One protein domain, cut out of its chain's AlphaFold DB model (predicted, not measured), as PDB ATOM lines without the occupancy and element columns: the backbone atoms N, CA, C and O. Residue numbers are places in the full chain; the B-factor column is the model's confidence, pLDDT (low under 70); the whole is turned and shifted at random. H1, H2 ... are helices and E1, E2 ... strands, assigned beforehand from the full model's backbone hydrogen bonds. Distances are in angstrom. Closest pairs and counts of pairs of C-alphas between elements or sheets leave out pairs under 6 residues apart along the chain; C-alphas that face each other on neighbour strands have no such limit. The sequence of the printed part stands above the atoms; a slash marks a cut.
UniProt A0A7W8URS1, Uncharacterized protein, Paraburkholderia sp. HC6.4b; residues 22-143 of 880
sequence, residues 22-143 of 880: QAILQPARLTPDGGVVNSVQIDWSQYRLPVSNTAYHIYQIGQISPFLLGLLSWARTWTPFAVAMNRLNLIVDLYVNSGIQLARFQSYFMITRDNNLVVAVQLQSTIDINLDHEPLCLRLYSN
ATOM      1  N   GLN A  22     -18.630  -8.573 -16.179       87.62
ATOM      2  CA  GLN A  22     -18.602  -7.130 -16.327       87.62
ATOM      3  C   GLN A  22     -20.022  -6.577 -16.438       87.62
ATOM      4  O   GLN A  22     -20.854  -7.091 -17.185       87.62
ATOM      5  N   ALA A  23     -20.295  -5.502 -15.705       90.44
ATOM      6  CA  ALA A  23     -21.541  -4.758 -15.798       90.44
ATOM      7  C   ALA A  23     -21.268  -3.257 -15.728       90.44
ATOM      8  O   ALA A  23     -20.520  -2.795 -14.867       90.44
ATOM      9  N   ILE A  24     -21.915  -2.501 -16.613       92.88
ATOM     10  CA  ILE A  24     -21.966  -1.039 -16.575       92.88
ATOM     11  C   ILE A  24     -23.425  -0.655 -16.350       92.88
ATOM     12  O   ILE A  24     -24.308  -1.059 -17.102       92.88
ATOM     13  N   LEU A  25     -23.682   0.068 -15.265       94.44
ATOM     14  CA  LEU A  25     -25.022   0.405 -14.801       94.44
ATOM     15  C   LEU A  25     -25.136   1.916 -14.613       94.44
ATOM     16  O   LEU A  25     -24.245   2.538 -14.038       94.44
ATOM     17  N   GLN A  26     -26.272   2.484 -15.007       95.19
ATOM     18  CA  GLN A  26     -26.673   3.837 -14.629       95.19
ATOM     19  C   GLN A  26     -27.798   3.736 -13.583       95.19
ATOM     20  O   GLN A  26     -28.967   3.600 -13.953       95.19
ATOM     21  N   PRO A  27     -27.478   3.701 -12.276       94.62
ATOM     22  CA  PRO A  27     -28.482   3.512 -11.236       94.62
ATOM     23  C   PRO A  27     -29.383   4.748 -11.061       94.62
ATOM     24  O   PRO A  27     -28.975   5.886 -11.290       94.62
ATOM     25  N   ALA A  28     -30.622   4.531 -10.613       93.94
ATOM     26  CA  ALA A  28     -31.621   5.590 -10.466       93.94
ATOM     27  C   ALA A  28     -31.493   6.301  -9.112       93.94
ATOM     28  O   ALA A  28     -31.474   5.650  -8.069       93.94
ATOM     29  N   ARG A  29     -31.434   7.635  -9.101       94.75
ATOM     30  CA  ARG A  29     -31.332   8.423  -7.864       94.75
ATOM     31  C   ARG A  29     -32.648   8.399  -7.081       94.75
ATOM     32  O   ARG A  29     -33.706   8.659  -7.641       94.75
ATOM     33  N   LEU A  30     -32.570   8.137  -5.778       94.12
ATOM     34  CA  LEU A  30     -33.710   8.134  -4.851       94.12
ATOM     35  C   LEU A  30     -33.820   9.411  -4.014       94.12
ATOM     36  O   LEU A  30     -34.883   9.719  -3.483       94.12
ATOM     37  N   THR A  31     -32.718  10.133  -3.839       94.62
ATOM     38  CA  THR A  31     -32.673  11.321  -2.980       94.62
ATOM     39  C   THR A  31     -32.970  12.602  -3.763       94.62
ATOM     40  O   THR A  31     -32.704  12.656  -4.970       94.62
ATOM     41  N   PRO A  32     -33.486  13.649  -3.089       93.12
ATOM     42  CA  PRO A  32     -33.623  14.978  -3.679       93.12
ATOM     43  C   PRO A  32     -32.255  15.625  -3.943       93.12
ATOM     44  O   PRO A  32     -31.211  15.072  -3.571       93.12
ATOM     45  N   ASP A  33     -32.293  16.801  -4.567       92.81
ATOM     46  CA  ASP A  33     -31.118  17.650  -4.763       92.81
ATOM     47  C   ASP A  33     -30.476  18.007  -3.406       92.81
ATOM     48  O   ASP A  33     -31.178  18.228  -2.411       92.81
ATOM     49  N   GLY A  34     -29.145  18.009  -3.342       88.94
ATOM     50  CA  GLY A  34     -28.359  18.200  -2.116       88.94
ATOM     51  C   GLY A  34     -28.235  16.959  -1.218       88.94
ATOM     52  O   GLY A  34     -27.554  17.004  -0.190       88.94
ATOM     53  N   GLY A  35     -28.856  15.837  -1.597       93.38
ATOM     54  CA  GLY A  35     -28.758  14.561  -0.889       93.38
ATOM     55  C   GLY A  35     -29.501  14.519   0.453       93.38
ATOM     56  O   GLY A  35     -30.369  15.335   0.758       93.38
ATOM     57  N   VAL A  36     -29.192  13.509   1.269       95.56
ATOM     58  CA  VAL A  36     -29.798  13.290   2.598       95.56
ATOM     59  C   VAL A  36     -28.738  13.032   3.664       95.56
ATOM     60  O   VAL A  36     -27.642  12.562   3.362       95.56
ATOM     61  N   VAL A  37     -29.073  13.311   4.928       95.31
ATOM     62  CA  VAL A  37     -28.176  13.166   6.090       95.31
ATOM     63  C   VAL A  37     -28.813  12.247   7.140       95.31
ATOM     64  O   VAL A  37     -30.027  12.250   7.329       95.31
ATOM     65  N   ASN A  38     -27.986  11.482   7.862       93.31
ATOM     66  CA  ASN A  38     -28.328  10.553   8.955       93.31
ATOM     67  C   ASN A  38     -29.169   9.321   8.576       93.31
ATOM     68  O   ASN A  38     -28.822   8.209   8.982       93.31
ATOM     69  N   SER A  39     -30.255   9.471   7.820       93.69
ATOM     70  CA  SER A  39     -31.099   8.347   7.398       93.69
ATOM     71  C   SER A  39     -31.812   8.609   6.080       93.69
ATOM     72  O   SER A  39     -32.072   9.756   5.734       93.69
ATOM     73  N   VAL A  40     -32.195   7.535   5.399       94.31
ATOM     74  CA  VAL A  40     -32.987   7.552   4.169       94.31
ATOM     75  C   VAL A  40     -34.109   6.520   4.270       94.31
ATOM     76  O   VAL A  40     -33.921   5.451   4.856       94.31
ATOM     77  N   GLN A  41     -35.279   6.835   3.722       92.50
ATOM     78  CA  GLN A  41     -36.339   5.852   3.520       92.50
ATOM     79  C   GLN A  41     -36.134   5.192   2.155       92.50
ATOM     80  O   GLN A  41     -36.082   5.882   1.141       92.50
ATOM     81  N   ILE A  42     -35.990   3.869   2.143       91.06
ATOM     82  CA  ILE A  42     -35.897   3.058   0.926       91.06
ATOM     83  C   ILE A  42     -37.033   2.048   1.009       91.06
ATOM     84  O   ILE A  42     -37.133   1.312   1.996       91.06
ATOM     85  N   ASP A  43     -37.907   2.053   0.006       86.19
ATOM     86  CA  ASP A  43     -39.156   1.298   0.022       86.19
ATOM     87  C   ASP A  43     -39.962   1.611   1.308       86.19
ATOM     88  O   ASP A  43     -40.307   2.766   1.587       86.19
ATOM     89  N   TRP A  44     -40.227   0.599   2.136       86.62
ATOM     90  CA  TRP A  44     -41.005   0.726   3.376       86.62
ATOM     91  C   TRP A  44     -40.145   0.817   4.643       86.62
ATOM     92  O   TRP A  44     -40.680   0.847   5.752       86.62
ATOM     93  N   SER A  45     -38.815   0.830   4.508       90.69
ATOM     94  CA  SER A  45     -37.877   0.755   5.633       90.69
ATOM     95  C   SER A  45     -36.969   1.984   5.714       90.69
ATOM     96  O   SER A  45     -36.448   2.477   4.716       90.69
ATOM     97  N   GLN A  46     -36.730   2.461   6.937       92.44
ATOM     98  CA  GLN A  46     -35.760   3.522   7.199       92.44
ATOM     99  C   GLN A  46     -34.381   2.919   7.480       92.44
ATOM    100  O   GLN A  46     -34.215   2.098   8.384       92.44
ATOM    101  N   TYR A  47     -33.377   3.367   6.733       93.62
ATOM    102  CA  TYR A  47     -31.989   2.939   6.867       93.62
ATOM    103  C   TYR A  47     -31.127   4.096   7.366       93.62
ATOM    104  O   TYR A  47     -31.233   5.222   6.880       93.62
ATOM    105  N   ARG A  48     -30.250   3.828   8.339       94.50
ATOM    106  CA  ARG A  48     -29.217   4.790   8.756       94.50
ATOM    107  C   ARG A  48     -28.145   4.875   7.674       94.50
ATOM    108  O   ARG A  48     -27.789   3.844   7.112       94.50
ATOM    109  N   LEU A  49     -27.651   6.075   7.388       95.06
ATOM    110  CA  LEU A  49     -26.575   6.300   6.416       95.06
ATOM    111  C   LEU A  49     -25.217   5.799   6.949       95.06
ATOM    112  O   LEU A  49     -25.084   5.623   8.163       95.06
ATOM    113  N   PRO A  50     -24.213   5.572   6.073       94.44
ATOM    114  CA  PRO A  50     -22.923   5.000   6.473       94.44
ATOM    115  C   PRO A  50     -22.207   5.796   7.572       94.44
ATOM    116  O   PRO A  50     -21.641   5.209   8.495       94.44
ATOM    117  N   VAL A  51     -22.255   7.131   7.490       93.75
ATOM    118  CA  VAL A  51     -21.637   8.057   8.449       93.75
ATOM    119  C   VAL A  51     -22.656   9.123   8.869       93.75
ATOM    120  O   VAL A  51     -23.362   9.693   8.036       93.75
ATOM    121  N   SER A  52     -22.745   9.399  10.173       91.12
ATOM    122  CA  SER A  52     -23.629  10.443  10.719       91.12
ATOM    123  C   SER A  52     -23.154  11.840  10.304       91.12
ATOM    124  O   SER A  52     -21.954  12.067  10.161       91.12
ATOM    125  N   ASN A  53     -24.077  12.795  10.157       92.19
ATOM    126  CA  ASN A  53     -23.788  14.193   9.789       92.19
ATOM    127  C   ASN A  53     -23.028  14.365   8.461       92.19
ATOM    128  O   ASN A  53     -22.379  15.382   8.243       92.19
ATOM    129  N   THR A  54     -23.107  13.371   7.578       92.62
ATOM    130  CA  THR A  54     -22.525  13.397   6.235       92.62
ATOM    131  C   THR A  54     -23.652  13.261   5.215       92.62
ATOM    132  O   THR A  54     -24.572  12.467   5.424       92.62
ATOM    133  N   ALA A  55     -23.601  14.059   4.148       93.75
ATOM    134  CA  ALA A  55     -24.604  14.046   3.091       93.75
ATOM    135  C   ALA A  55     -24.283  12.976   2.037       93.75
ATOM    136  O   ALA A  55     -23.130  12.831   1.619       93.75
ATOM    137  N   TYR A  56     -25.307  12.238   1.611       96.56
ATOM    138  CA  TYR A  56     -25.208  11.191   0.595       96.56
ATOM    139  C   TYR A  56     -26.302  11.338  -0.461       96.56
ATOM    140  O   TYR A  56     -27.455  11.618  -0.125       96.56
ATOM    141  N   HIS A  57     -25.960  11.033  -1.711       96.56
ATOM    142  CA  HIS A  57     -26.947  10.597  -2.693       96.56
ATOM    143  C   HIS A  57     -27.113   9.088  -2.618       96.56
ATOM    144  O   HIS A  57     -26.129   8.346  -2.550       96.56
ATOM    145  N   ILE A  58     -28.365   8.640  -2.644       96.44
ATOM    146  CA  ILE A  58     -28.704   7.219  -2.654       96.44
ATOM    147  C   ILE A  58     -29.272   6.872  -4.017       96.44
ATOM    148  O   ILE A  58     -30.147   7.574  -4.523       96.44
ATOM    149  N   TYR A  59     -28.779   5.779  -4.582       96.56
ATOM    150  CA  TYR A  59     -29.178   5.264  -5.875       96.56
ATOM    151  C   TYR A  59     -29.673   3.826  -5.750       96.56
ATOM    152  O   TYR A  59     -29.189   3.052  -4.922       96.56
ATOM    153  N   GLN A  60     -30.622   3.466  -6.600       94.31
ATOM    154  CA  GLN A  60     -31.195   2.138  -6.704       94.31
ATOM    155  C   GLN A  60     -30.727   1.455  -7.989       94.31
ATOM    156  O   GLN A  60     -30.818   2.029  -9.073       94.31
ATOM    157  N   ILE A  61     -30.272   0.208  -7.858       93.06
ATOM    158  CA  ILE A  61     -30.037  -0.700  -8.988       93.06
ATOM    159  C   ILE A  61     -31.245  -1.630  -9.174       93.06
ATOM    160  O   ILE A  61     -31.665  -1.873 -10.300       93.06
ATOM    161  N   GLY A  62     -31.834  -2.128  -8.079       89.88
ATOM    162  CA  GLY A  62     -32.983  -3.040  -8.105       89.88
ATOM    163  C   GLY A  62     -32.674  -4.432  -7.550       89.88
ATOM    164  O   GLY A  62     -31.656  -4.650  -6.892       89.88
ATOM    165  N   GLN A  63     -33.562  -5.395  -7.810       89.06
ATOM    166  CA  GLN A  63     -33.487  -6.773  -7.293       89.06
ATOM    167  C   GLN A  63     -32.574  -7.694  -8.122       89.06
ATOM    168  O   GLN A  63     -32.930  -8.826  -8.451       89.06
ATOM    169  N   ILE A  64     -31.382  -7.217  -8.477       86.44
ATOM    170  CA  ILE A  64     -30.369  -8.044  -9.136       86.44
ATOM    171  C   ILE A  64     -29.526  -8.779  -8.094       86.44
ATOM    172  O   ILE A  64     -29.136  -8.212  -7.073       86.44
ATOM    173  N   SER A  65     -29.223 -10.055  -8.350       85.81
ATOM    174  CA  SER A  65     -28.340 -10.823  -7.470       85.81
ATOM    175  C   SER A  65     -26.931 -10.215  -7.473       85.81
ATOM    176  O   SER A  65     -26.296 -10.181  -8.530       85.81
ATOM    177  N   PRO A  66     -26.382  -9.805  -6.314       84.88
ATOM    178  CA  PRO A  66     -25.031  -9.244  -6.228       84.88
ATOM    179  C   PRO A  66     -23.952 -10.206  -6.731       84.88
ATOM    180  O   PRO A  66     -22.939  -9.767  -7.259       84.88
ATOM    181  N   PHE A  67     -24.185 -11.520  -6.627       84.50
ATOM    182  CA  PHE A  67     -23.263 -12.535  -7.137       84.50
ATOM    183  C   PHE A  67     -23.072 -12.456  -8.660       84.50
ATOM    184  O   PHE A  67     -21.959 -12.669  -9.144       84.50
ATOM    185  N   LEU A  68     -24.136 -12.126  -9.407       84.00
ATOM    186  CA  LEU A  68     -24.064 -11.947 -10.864       84.00
ATOM    187  C   LEU A  68     -23.223 -10.723 -11.244       84.00
ATOM    188  O   LEU A  68     -22.628 -10.711 -12.312       84.00
ATOM    189  N   LEU A  69     -23.136  -9.740 -10.346       86.38
ATOM    190  CA  LEU A  69     -22.345  -8.519 -10.495       86.38
ATOM    191  C   LEU A  69     -20.942  -8.611  -9.862       86.38
ATOM    192  O   LEU A  69     -20.255  -7.602  -9.745       86.38
ATOM    193  N   GLY A  70     -20.540  -9.789  -9.367       84.25
ATOM    194  CA  GLY A  70     -19.250  -9.966  -8.687       84.25
ATOM    195  C   GLY A  70     -19.146  -9.288  -7.312       84.25
ATOM    196  O   GLY A  70     -18.047  -9.119  -6.796       84.25
ATOM    197  N   LEU A  71     -20.268  -8.902  -6.694       87.88
ATOM    198  CA  LEU A  71     -20.321  -8.237  -5.386       87.88
ATOM    199  C   LEU A  71     -20.565  -9.214  -4.221       87.88
ATOM    200  O   LEU A  71     -21.036 -10.342  -4.385       87.88
ATOM    201  N   LEU A  72     -20.296  -8.743  -2.995       86.31
ATOM    202  CA  LEU A  72     -20.538  -9.491  -1.755       86.31
ATOM    203  C   LEU A  72     -22.046  -9.703  -1.523       86.31
ATOM    204  O   LEU A  72     -22.773  -8.771  -1.180       86.31
ATOM    205  N   SER A  73     -22.508 -10.948  -1.634       82.56
ATOM    206  CA  SER A  73     -23.929 -11.333  -1.532       82.56
ATOM    207  C   SER A  73     -24.556 -11.190  -0.138       82.56
ATOM    208  O   SER A  73     -25.771 -11.310   0.010       82.56
ATOM    209  N   TRP A  74     -23.753 -10.923   0.893       80.50
ATOM    210  CA  TRP A  74     -24.189 -10.822   2.291       80.50
ATOM    211  C   TRP A  74     -24.115  -9.398   2.861       80.50
ATOM    212  O   TRP A  74     -24.330  -9.220   4.059       80.50
ATOM    213  N   ALA A  75     -23.842  -8.382   2.038       85.69
ATOM    214  CA  ALA A  75     -23.722  -6.982   2.459       85.69
ATOM    215  C   ALA A  75     -25.072  -6.367   2.903       85.69
ATOM    216  O   ALA A  75     -25.630  -5.499   2.238       85.69
ATOM    217  N   ARG A  76     -25.621  -6.812   4.044       89.00
ATOM    218  CA  ARG A  76     -26.888  -6.327   4.641       89.00
ATOM    219  C   ARG A  76     -26.743  -5.004   5.405       89.00
ATOM    220  O   ARG A  76     -27.711  -4.496   5.964       89.00
ATOM    221  N   THR A  77     -25.533  -4.461   5.437       91.88
ATOM    222  CA  THR A  77     -25.176  -3.144   5.970       91.88
ATOM    223  C   THR A  77     -24.340  -2.408   4.932       91.88
ATOM    224  O   THR A  77     -23.668  -3.058   4.126       91.88
ATOM    225  N   TRP A  78     -24.323  -1.073   4.982       95.06
ATOM    226  CA  TRP A  78     -23.466  -0.257   4.119       95.06
ATOM    227  C   TRP A  78     -22.015  -0.733   4.147       95.06
ATOM    228  O   TRP A  78     -21.343  -0.669   5.176       95.06
ATOM    229  N   THR A  79     -21.551  -1.223   3.004       95.38
ATOM    230  CA  THR A  79     -20.212  -1.776   2.815       95.38
ATOM    231  C   THR A  79     -19.478  -0.904   1.800       95.38
ATOM    232  O   THR A  79     -20.008  -0.716   0.705       95.38
ATOM    233  N   PRO A  80     -18.295  -0.344   2.125       95.88
ATOM    234  CA  PRO A  80     -17.519   0.426   1.157       95.88
ATOM    235  C   PRO A  80     -17.155  -0.432  -0.055       95.88
ATOM    236  O   PRO A  80     -16.772  -1.595   0.110       95.88
ATOM    237  N   PHE A  81     -17.179   0.136  -1.261       96.06
ATOM    238  CA  PHE A  81     -16.717  -0.589  -2.451       96.06
ATOM    239  C   PHE A  81     -15.249  -0.999  -2.338       96.06
ATOM    240  O   PHE A  81     -14.903  -2.107  -2.742       96.06
ATOM    241  N   ALA A  82     -14.417  -0.194  -1.670       95.88
ATOM    242  CA  ALA A  82     -13.033  -0.556  -1.365       95.88
ATOM    243  C   ALA A  82     -12.906  -1.902  -0.619       95.88
ATOM    244  O   ALA A  82     -11.966  -2.659  -0.850       95.88
ATOM    245  N   VAL A  83     -13.863  -2.252   0.251       95.06
ATOM    246  CA  VAL A  83     -13.865  -3.555   0.945       95.06
ATOM    247  C   VAL A  83     -14.178  -4.695  -0.023       95.06
ATOM    248  O   VAL A  83     -13.568  -5.758   0.084       95.06
ATOM    249  N   ALA A  84     -15.105  -4.493  -0.963       93.38
ATOM    250  CA  ALA A  84     -15.424  -5.493  -1.979       93.38
ATOM    251  C   ALA A  84     -14.241  -5.720  -2.931       93.38
ATOM    252  O   ALA A  84     -13.849  -6.868  -3.125       93.38
ATOM    253  N   MET A  85     -13.626  -4.643  -3.432       95.12
ATOM    254  CA  MET A  85     -12.452  -4.705  -4.311       95.12
ATOM    255  C   MET A  85     -11.314  -5.520  -3.682       95.12
ATOM    256  O   MET A  85     -10.862  -6.501  -4.266       95.12
ATOM    257  N   ASN A  86     -10.932  -5.182  -2.443       94.88
ATOM    258  CA  ASN A  86      -9.856  -5.854  -1.704       94.88
ATOM    259  C   ASN A  86     -10.138  -7.336  -1.387       94.88
ATOM    260  O   ASN A  86      -9.208  -8.103  -1.161       94.88
ATOM    261  N   ARG A  87     -11.411  -7.746  -1.284       92.56
ATOM    262  CA  ARG A  87     -11.780  -9.129  -0.929       92.56
ATOM    263  C   ARG A  87     -12.009 -10.030  -2.133       92.56
ATOM    264  O   ARG A  87     -11.831 -11.237  -2.005       92.56
ATOM    265  N   LEU A  88     -12.485  -9.467  -3.238       91.62
ATOM    266  CA  LEU A  88     -12.969 -10.232  -4.387       91.62
ATOM    267  C   LEU A  88     -12.081 -10.095  -5.626       91.62
ATOM    268  O   LEU A  88     -12.401 -10.708  -6.637       91.62
ATOM    269  N   ASN A  89     -10.992  -9.318  -5.561       92.88
ATOM    270  CA  ASN A  89     -10.209  -8.925  -6.737       92.88
ATOM    271  C   ASN A  89     -11.111  -8.345  -7.846       92.88
ATOM    272  O   ASN A  89     -11.017  -8.706  -9.014       92.88
ATOM    273  N   LEU A  90     -12.022  -7.461  -7.436       92.50
ATOM    274  CA  LEU A  90     -12.980  -6.760  -8.290       92.50
ATOM    275  C   LEU A  90     -12.463  -5.340  -8.552       92.50
ATOM    276  O   LEU A  90     -11.977  -4.691  -7.622       92.50
ATOM    277  N   ILE A  91     -12.639  -4.824  -9.767       95.00
ATOM    278  CA  ILE A  91     -12.537  -3.388 -10.047       95.00
ATOM    279  C   ILE A  91     -13.933  -2.776 -10.002       95.00
ATOM    280  O   ILE A  91     -14.881  -3.285 -10.606       95.00
ATOM    281  N   VAL A  92     -14.052  -1.685  -9.250       96.25
ATOM    282  CA  VAL A  92     -15.262  -0.871  -9.182       96.25
ATOM    283  C   VAL A  92     -14.907   0.543  -9.593       96.25
ATOM    284  O   VAL A  92     -14.055   1.164  -8.959       96.25
ATOM    285  N   ASP A  93     -15.607   1.076 -10.588       96.31
ATOM    286  CA  ASP A  93     -15.474   2.467 -11.009       96.31
ATOM    287  C   ASP A  93     -16.818   3.171 -10.857       96.31
ATOM    288  O   ASP A  93     -17.813   2.767 -11.456       96.31
ATOM    289  N   LEU A  94     -16.843   4.232 -10.051       96.44
ATOM    290  CA  LEU A  94     -17.962   5.165  -9.970       96.44
ATOM    291  C   LEU A  94     -17.540   6.442 -10.678       96.44
ATOM    292  O   LEU A  94     -16.526   7.025 -10.297       96.44
ATOM    293  N   TYR A  95     -18.276   6.864 -11.695       96.44
ATOM    294  CA  TYR A  95     -17.909   8.019 -12.510       96.44
ATOM    295  C   TYR A  95     -19.135   8.712 -13.089       96.44
ATOM    296  O   TYR A  95     -20.243   8.180 -13.060       96.44
ATOM    297  N   VAL A  96     -18.918   9.909 -13.615       95.25
ATOM    298  CA  VAL A  96     -19.893  10.654 -14.421       95.25
ATOM    299  C   VAL A  96     -19.424  10.728 -15.873       95.25
ATOM    300  O   VAL A  96     -18.305  10.326 -16.193       95.25
ATOM    301  N   ASN A  97     -20.258  11.265 -16.762       93.44
ATOM    302  CA  ASN A  97     -19.973  11.332 -18.201       93.44
ATOM    303  C   ASN A  97     -18.681  12.107 -18.552       93.44
ATOM    304  O   ASN A  97     -18.089  11.879 -19.598       93.44
ATOM    305  N   SER A  98     -18.210  13.008 -17.681       93.56
ATOM    306  CA  SER A  98     -16.922  13.703 -17.848       93.56
ATOM    307  C   SER A  98     -15.694  12.834 -17.515       93.56
ATOM    308  O   SER A  98     -14.561  13.294 -17.644       93.56
ATOM    309  N   GLY A  99     -15.896  11.587 -17.074       95.06
ATOM    310  CA  GLY A  99     -14.842  10.626 -16.739       95.06
ATOM    311  C   GLY A  99     -14.191  10.836 -15.367       95.06
ATOM    312  O   GLY A  99     -13.293  10.080 -14.991       95.06
ATOM    313  N   ILE A 100     -14.622  11.844 -14.600       95.25
ATOM    314  CA  ILE A 100     -14.158  12.071 -13.224       95.25
ATOM    315  C   ILE A 100     -14.721  10.966 -12.333       95.25
ATOM    316  O   ILE A 100     -15.908  10.638 -12.405       95.25
ATOM    317  N   GLN A 101     -13.861  10.392 -11.493       95.31
ATOM    318  CA  GLN A 101     -14.230   9.268 -10.643       95.31
ATOM    319  C   GLN A 101     -14.531   9.695  -9.206       95.31
ATOM    320  O   GLN A 101     -13.922  10.608  -8.657       95.31
ATOM    321  N   LEU A 102     -15.451   8.982  -8.567       95.50
ATOM    322  CA  LEU A 102     -15.762   9.117  -7.149       95.50
ATOM    323  C   LEU A 102     -14.964   8.088  -6.343       95.50
ATOM    324  O   LEU A 102     -14.744   6.959  -6.784       95.50
ATOM    325  N   ALA A 103     -14.567   8.458  -5.125       94.88
ATOM    326  CA  ALA A 103     -13.770   7.586  -4.270       94.88
ATOM    327  C   ALA A 103     -14.549   6.329  -3.835       94.88
ATOM    328  O   ALA A 103     -15.642   6.412  -3.259       94.88
ATOM    329  N   ARG A 104     -13.954   5.145  -4.028       95.94
ATOM    330  CA  ARG A 104     -14.541   3.840  -3.673       95.94
ATOM    331  C   ARG A 104     -14.533   3.590  -2.170       95.94
ATOM    332  O   ARG A 104     -15.352   2.814  -1.678       95.94
ATOM    333  N   PHE A 105     -13.636   4.233  -1.420       95.38
ATOM    334  CA  PHE A 105     -13.625   4.142   0.048       95.38
ATOM    335  C   PHE A 105     -14.699   5.013   0.732       95.38
ATOM    336  O   PHE A 105     -14.991   4.793   1.906       95.38
ATOM    337  N   GLN A 106     -15.315   5.954   0.001       94.50
ATOM    338  CA  GLN A 106     -16.415   6.824   0.468       94.50
ATOM    339  C   GLN A 106     -17.734   6.586  -0.286       94.50
ATOM    340  O   GLN A 106     -18.720   7.296  -0.079       94.50
ATOM    341  N   SER A 107     -17.757   5.558  -1.132       96.31
ATOM    342  CA  SER A 107     -18.943   5.064  -1.820       96.31
ATOM    343  C   SER A 107     -19.272   3.668  -1.300       96.31
ATOM    344  O   SER A 107     -18.384   2.836  -1.102       96.31
ATOM    345  N   TYR A 108     -20.549   3.406  -1.054       96.81
ATOM    346  CA  TYR A 108     -21.015   2.222  -0.340       96.81
ATOM    347  C   TYR A 108     -22.110   1.519  -1.125       96.81
ATOM    348  O   TYR A 108     -22.875   2.157  -1.841       96.81
ATOM    349  N   PHE A 109     -22.252   0.217  -0.911       95.81
ATOM    350  CA  PHE A 109     -23.402  -0.551  -1.372       95.81
ATOM    351  C   PHE A 109     -24.033  -1.329  -0.217       95.81
ATOM    352  O   PHE A 109     -23.393  -1.591   0.807       95.81
ATOM    353  N   MET A 110     -25.305  -1.679  -0.372       94.50
ATOM    354  CA  MET A 110     -26.050  -2.493   0.583       94.50
ATOM    355  C   MET A 110     -27.157  -3.266  -0.132       94.50
ATOM    356  O   MET A 110     -27.774  -2.774  -1.075       94.50
ATOM    357  N   ILE A 111     -27.445  -4.464   0.364       93.25
ATOM    358  CA  ILE A 111     -28.610  -5.262  -0.003       93.25
ATOM    359  C   ILE A 111     -29.657  -5.061   1.092       93.25
ATOM    360  O   ILE A 111     -29.468  -5.490   2.236       93.25
ATOM    361  N   THR A 112     -30.760  -4.403   0.750       91.88
ATOM    362  CA  THR A 112     -31.884  -4.160   1.672       91.88
ATOM    363  C   THR A 112     -32.572  -5.470   2.085       91.88
ATOM    364  O   THR A 112     -32.232  -6.558   1.612       91.88
ATOM    365  N   ARG A 113     -33.561  -5.391   2.985       86.94
ATOM    366  CA  ARG A 113     -34.355  -6.568   3.387       86.94
ATOM    367  C   ARG A 113     -35.178  -7.127   2.226       86.94
ATOM    368  O   ARG A 113     -35.279  -8.342   2.106       86.94
ATOM    369  N   ASP A 114     -35.636  -6.253   1.334       86.50
ATOM    370  CA  ASP A 114     -36.430  -6.594   0.149       86.50
ATOM    371  C   ASP A 114     -35.555  -7.002  -1.056       86.50
ATOM    372  O   ASP A 114     -36.005  -7.019  -2.201       86.50
ATOM    373  N   ASN A 115     -34.281  -7.336  -0.801       88.38
ATOM    374  CA  ASN A 115     -33.261  -7.715  -1.788       88.38
ATOM    375  C   ASN A 115     -32.996  -6.660  -2.876       88.38
ATOM    376  O   ASN A 115     -32.444  -6.976  -3.924       88.38
ATOM    377  N   ASN A 116     -33.343  -5.402  -2.610       90.81
ATOM    378  CA  ASN A 116     -32.979  -4.265  -3.444       90.81
ATOM    379  C   ASN A 116     -31.499  -3.911  -3.218       90.81
ATOM    380  O   ASN A 116     -31.097  -3.683  -2.069       90.81
ATOM    381  N   LEU A 117     -30.699  -3.882  -4.286       93.88
ATOM    382  CA  LEU A 117     -29.315  -3.416  -4.266       93.88
ATOM    383  C   LEU A 117     -29.293  -1.892  -4.413       93.88
ATOM    384  O   LEU A 117     -29.755  -1.339  -5.416       93.88
ATOM    385  N   VAL A 118     -28.736  -1.225  -3.407       95.12
ATOM    386  CA  VAL A 118     -28.656   0.236  -3.335       95.12
ATOM    387  C   VAL A 118     -27.221   0.699  -3.136       95.12
ATOM    388  O   VAL A 118     -26.407   0.005  -2.523       95.12
ATOM    389  N   VAL A 119     -26.929   1.889  -3.648       96.62
ATOM    390  CA  VAL A 119     -25.614   2.532  -3.616       96.62
ATOM    391  C   VAL A 119     -25.733   3.872  -2.903       96.62
ATOM    392  O   VAL A 119     -26.656   4.632  -3.175       96.62
ATOM    393  N   ALA A 120     -24.809   4.170  -1.997       97.06
ATOM    394  CA  ALA A 120     -24.687   5.468  -1.347       97.06
ATOM    395  C   ALA A 120     -23.367   6.121  -1.754       97.06
ATOM    396  O   ALA A 120     -22.300   5.564  -1.498       97.06
ATOM    397  N   VAL A 121     -23.438   7.310  -2.343       96.25
ATOM    398  CA  VAL A 121     -22.270   8.108  -2.731       96.25
ATOM    399  C   VAL A 121     -22.221   9.346  -1.852       96.25
ATOM    400  O   VAL A 121     -23.190  10.104  -1.786       96.25
ATOM    401  N   GLN A 122     -21.113   9.528  -1.136       94.12
ATOM    402  CA  GLN A 122     -20.902  10.709  -0.305       94.12
ATOM    403  C   GLN A 122     -20.789  11.962  -1.185       94.12
ATOM    404  O   GLN A 122     -20.032  11.954  -2.153       94.12
ATOM    405  N   LEU A 123     -21.484  13.051  -0.832       88.94
ATOM    406  CA  LEU A 123     -21.253  14.344  -1.484       88.94
ATOM    407  C   LEU A 123     -19.898  14.908  -1.046       88.94
ATOM    408  O   LEU A 123     -19.609  15.014   0.150       88.94
ATOM    409  N   GLN A 124     -19.071  15.274  -2.022       80.81
ATOM    410  CA  GLN A 124     -17.713  15.761  -1.808       80.81
ATOM    411  C   GLN A 124     -17.522  17.055  -2.585       80.81
ATOM    412  O   GLN A 124     -17.344  17.031  -3.793       80.81
ATOM    413  N   SER A 125     -17.521  18.188  -1.886       78.75
ATOM    414  CA  SER A 125     -17.359  19.502  -2.520       78.75
ATOM    415  C   SER A 125     -15.984  19.718  -3.161       78.75
ATOM    416  O   SER A 125     -15.793  20.698  -3.870       78.75
ATOM    417  N   THR A 126     -15.003  18.865  -2.857       85.69
ATOM    418  CA  THR A 126     -13.652  18.915  -3.431       85.69
ATOM    419  C   THR A 126     -13.541  18.182  -4.762       85.69
ATOM    420  O   THR A 126     -12.601  18.447  -5.506       85.69
ATOM    421  N   ILE A 127     -14.482  17.283  -5.071       87.31
ATOM    422  CA  ILE A 127     -14.582  16.650  -6.383       87.31
ATOM    423  C   ILE A 127     -15.504  17.508  -7.246       87.31
ATOM    424  O   ILE A 127     -16.617  17.841  -6.848       87.31
ATOM    425  N   ASP A 128     -15.025  17.857  -8.434       87.50
ATOM    426  CA  ASP A 128     -15.707  18.710  -9.410       87.50
ATOM    427  C   ASP A 128     -16.810  17.935 -10.158       87.50
ATOM    428  O   ASP A 128     -16.716  17.704 -11.361       87.50
ATOM    429  N   ILE A 129     -17.807  17.443  -9.414       90.25
ATOM    430  CA  ILE A 129     -18.967  16.696  -9.918       90.25
ATOM    431  C   ILE A 129     -20.233  17.220  -9.244       90.25
ATOM    432  O   ILE A 129     -20.305  17.294  -8.013       90.25
ATOM    433  N   ASN A 130     -21.277  17.473 -10.033       90.69
ATOM    434  CA  ASN A 130     -22.603  17.778  -9.510       90.69
ATOM    435  C   ASN A 130     -23.578  16.600  -9.679       90.69
ATOM    436  O   ASN A 130     -24.283  16.496 -10.679       90.69
ATOM    437  N   LEU A 131     -23.697  15.760  -8.649       91.56
ATOM    438  CA  LEU A 131     -24.618  14.611  -8.626       91.56
ATOM    439  C   LEU A 131     -26.117  14.986  -8.577       91.56
ATOM    440  O   LEU A 131     -26.981  14.109  -8.700       91.56
ATOM    441  N   ASP A 132     -26.448  16.275  -8.440       91.44
ATOM    442  CA  ASP A 132     -27.826  16.746  -8.587       91.44
ATOM    443  C   ASP A 132     -28.278  16.745 -10.057       91.44
ATOM    444  O   ASP A 132     -29.473  16.620 -10.345       91.44
ATOM    445  N   HIS A 133     -27.339  16.849 -11.000       89.56
ATOM    446  CA  HIS A 133     -27.640  17.007 -12.427       89.56
ATOM    447  C   HIS A 133     -26.855  16.053 -13.336       89.56
ATOM    448  O   HIS A 133     -27.309  15.758 -14.440       89.56
ATOM    449  N   GLU A 134     -25.712  15.542 -12.882       92.12
ATOM    450  CA  GLU A 134     -24.901  14.583 -13.621       92.12
ATOM    451  C   GLU A 134     -25.273  13.143 -13.241       92.12
ATOM    452  O   GLU A 134     -25.289  12.795 -12.053       92.12
ATOM    453  N   PRO A 135     -25.571  12.275 -14.225       92.81
ATOM    454  CA  PRO A 135     -25.899  10.886 -13.953       92.81
ATOM    455  C   PRO A 135     -24.666  10.120 -13.463       92.81
ATOM    456  O   PRO A 135     -23.588  10.194 -14.051       92.81
ATOM    457  N   LEU A 136     -24.860   9.332 -12.405       95.69
ATOM    458  CA  LEU A 136     -23.868   8.380 -11.921       95.69
ATOM    459  C   LEU A 136     -23.838   7.147 -12.830       95.69
ATOM    460  O   LEU A 136     -24.875   6.536 -13.079       95.69
ATOM    461  N   CYS A 137     -22.642   6.731 -13.227       97.12
ATOM    462  CA  CYS A 137     -22.357   5.435 -13.828       97.12
ATOM    463  C   CYS A 137     -21.541   4.578 -12.848       97.12
ATOM    464  O   CYS A 137     -20.688   5.076 -12.109       97.12
ATOM    465  N   LEU A 138     -21.809   3.274 -12.844       96.44
ATOM    466  CA  LEU A 138     -21.129   2.273 -12.028       96.44
ATOM    467  C   LEU A 138     -20.649   1.135 -12.930       96.44
ATOM    468  O   LEU A 138     -21.473   0.409 -13.486       96.44
ATOM    469  N   ARG A 139     -19.331   0.943 -13.024       95.62
ATOM    470  CA  ARG A 139     -18.719  -0.252 -13.619       95.62
ATOM    471  C   ARG A 139     -18.298  -1.217 -12.519       95.62
ATOM    472  O   ARG A 139     -17.651  -0.824 -11.550       95.62
ATOM    473  N   LEU A 140     -18.654  -2.481 -12.700       94.62
ATOM    474  CA  LEU A 140     -18.209  -3.618 -11.904       94.62
ATOM    475  C   LEU A 140     -17.517  -4.582 -12.867       94.62
ATOM    476  O   LEU A 140     -18.126  -4.978 -13.857       94.62
ATOM    477  N   TYR A 141     -16.259  -4.923 -12.609       93.75
ATOM    478  CA  TYR A 141     -15.450  -5.758 -13.500       93.75
ATOM    479  C   TYR A 141     -14.644  -6.781 -12.694       93.75
ATOM    480  O   TYR A 141     -13.813  -6.413 -11.858       93.75
ATOM    481  N   SER A 142     -14.928  -8.067 -12.914       92.00
ATOM    482  CA  SER A 142     -14.322  -9.194 -12.193       92.00
ATOM    483  C   SER A 142     -13.468 -10.026 -13.145       92.00
ATOM    484  O   SER A 142     -13.937 -11.040 -13.658       92.00
ATOM    485  N   ASN A 143     -12.214  -9.623 -13.342       92.38
ATOM    486  CA  ASN A 143     -11.320 -10.294 -14.282       92.38
ATOM    487  C   ASN A 143     -11.169 -11.802 -13.964       92.38
ATOM    488  O   ASN A 143     -10.718 -12.201 -12.880       92.38
TER     489      ASN A 143
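What this domain is: This is residues 22 to 143 of the 880 residues of an uncharacterized protein of Paraburkholderia sp. HC6.4b (UniProt A0A7W8URS1). Two small three-stranded sheets, E1 E8 E5 and E4 E7 E6, lie face to face as a loose sandwich with crossed strands, and H2 fills the side between E5 and E6. The hairpin of E2 and E3 lies beyond the other face of E4 E7 E6, near E4; H1 is at one end of the sandwich, and the unnamed residues 123 to 136 wrap round the opposite end. The printed part has 122 residues, with two named helices and eight named strands in the order E1 E2 E3 E4 H1 H2 E5 E6 E7 E8; each sheet is antiparallel. The class is mixed, helices and strands, with under half of the residues in named elements. The whole is compact, with a radius of gyration of the C-alphas of 13.3 A and spans of 35 by 34 by 21 A.

Where its parts are: Find C-alpha 23 at (-21.541, -4.758, -15.798), where E1, residues 23 to 25, begins. Next come E2, residues 39 to 42, and E3, residues 45 to 48. At C-alpha 55, (-24.604, 14.046, 3.091), E4 starts and runs 22.1 A to residue 62. H1 is residues 66 to 69, and H2, residues 81 to 88, is 10.5 A long. E5, residues 91 to 95, measures 12.8 A; E6, residues 107 to 111, 14.3 A; E7, residues 117 to 122, 16.9 A. E8, residues 137 to 141, runs 13.2 A to C-alpha 141 at (-15.450, -5.758, -13.500).

How they stand to each other: Start at E7, the inner strand between E4 and E6: N 59 and O 119 are 2.8 A apart, and in the hairpin of E6 and E7 so are N 108 and O 120. In the other sheet look at E8, with N 25 and O 138 at 2.9 A towards E1 and N 139 and O 93 at 2.8 A towards E5. The closest C-alphas of E1 and E4, Leu 25 and Ile 61, are 7.8 A apart. H2 is on the sheet E1 E8 E5 at a height of 7.8 A, only just over E5 with 3 of its 8 C-alphas, and along it at 14 degrees on the local plane; it only grazes E4 E7 E6, with residues 81 to 84. H1 only grazes E1 E8 E5, with residues 68 to 69. E2 and E4 are near each other; in the hairpin of E2 and E3, N 40 and O 47 are 2.9 A apart. In H2 every O i to N i+4 pair is within hydrogen-bond range; H1 is too short for one.

The domain as a whole: The C-alphas farthest apart, of Asn 53 and Asn 143, are 36.5 A apart. The printed part has no cut. Long links join E1 to E2, H1 to H2, E5 to E6 and E7 to E8. The mean pLDDT of the printed part is 92.3, and no printed residue is under 70.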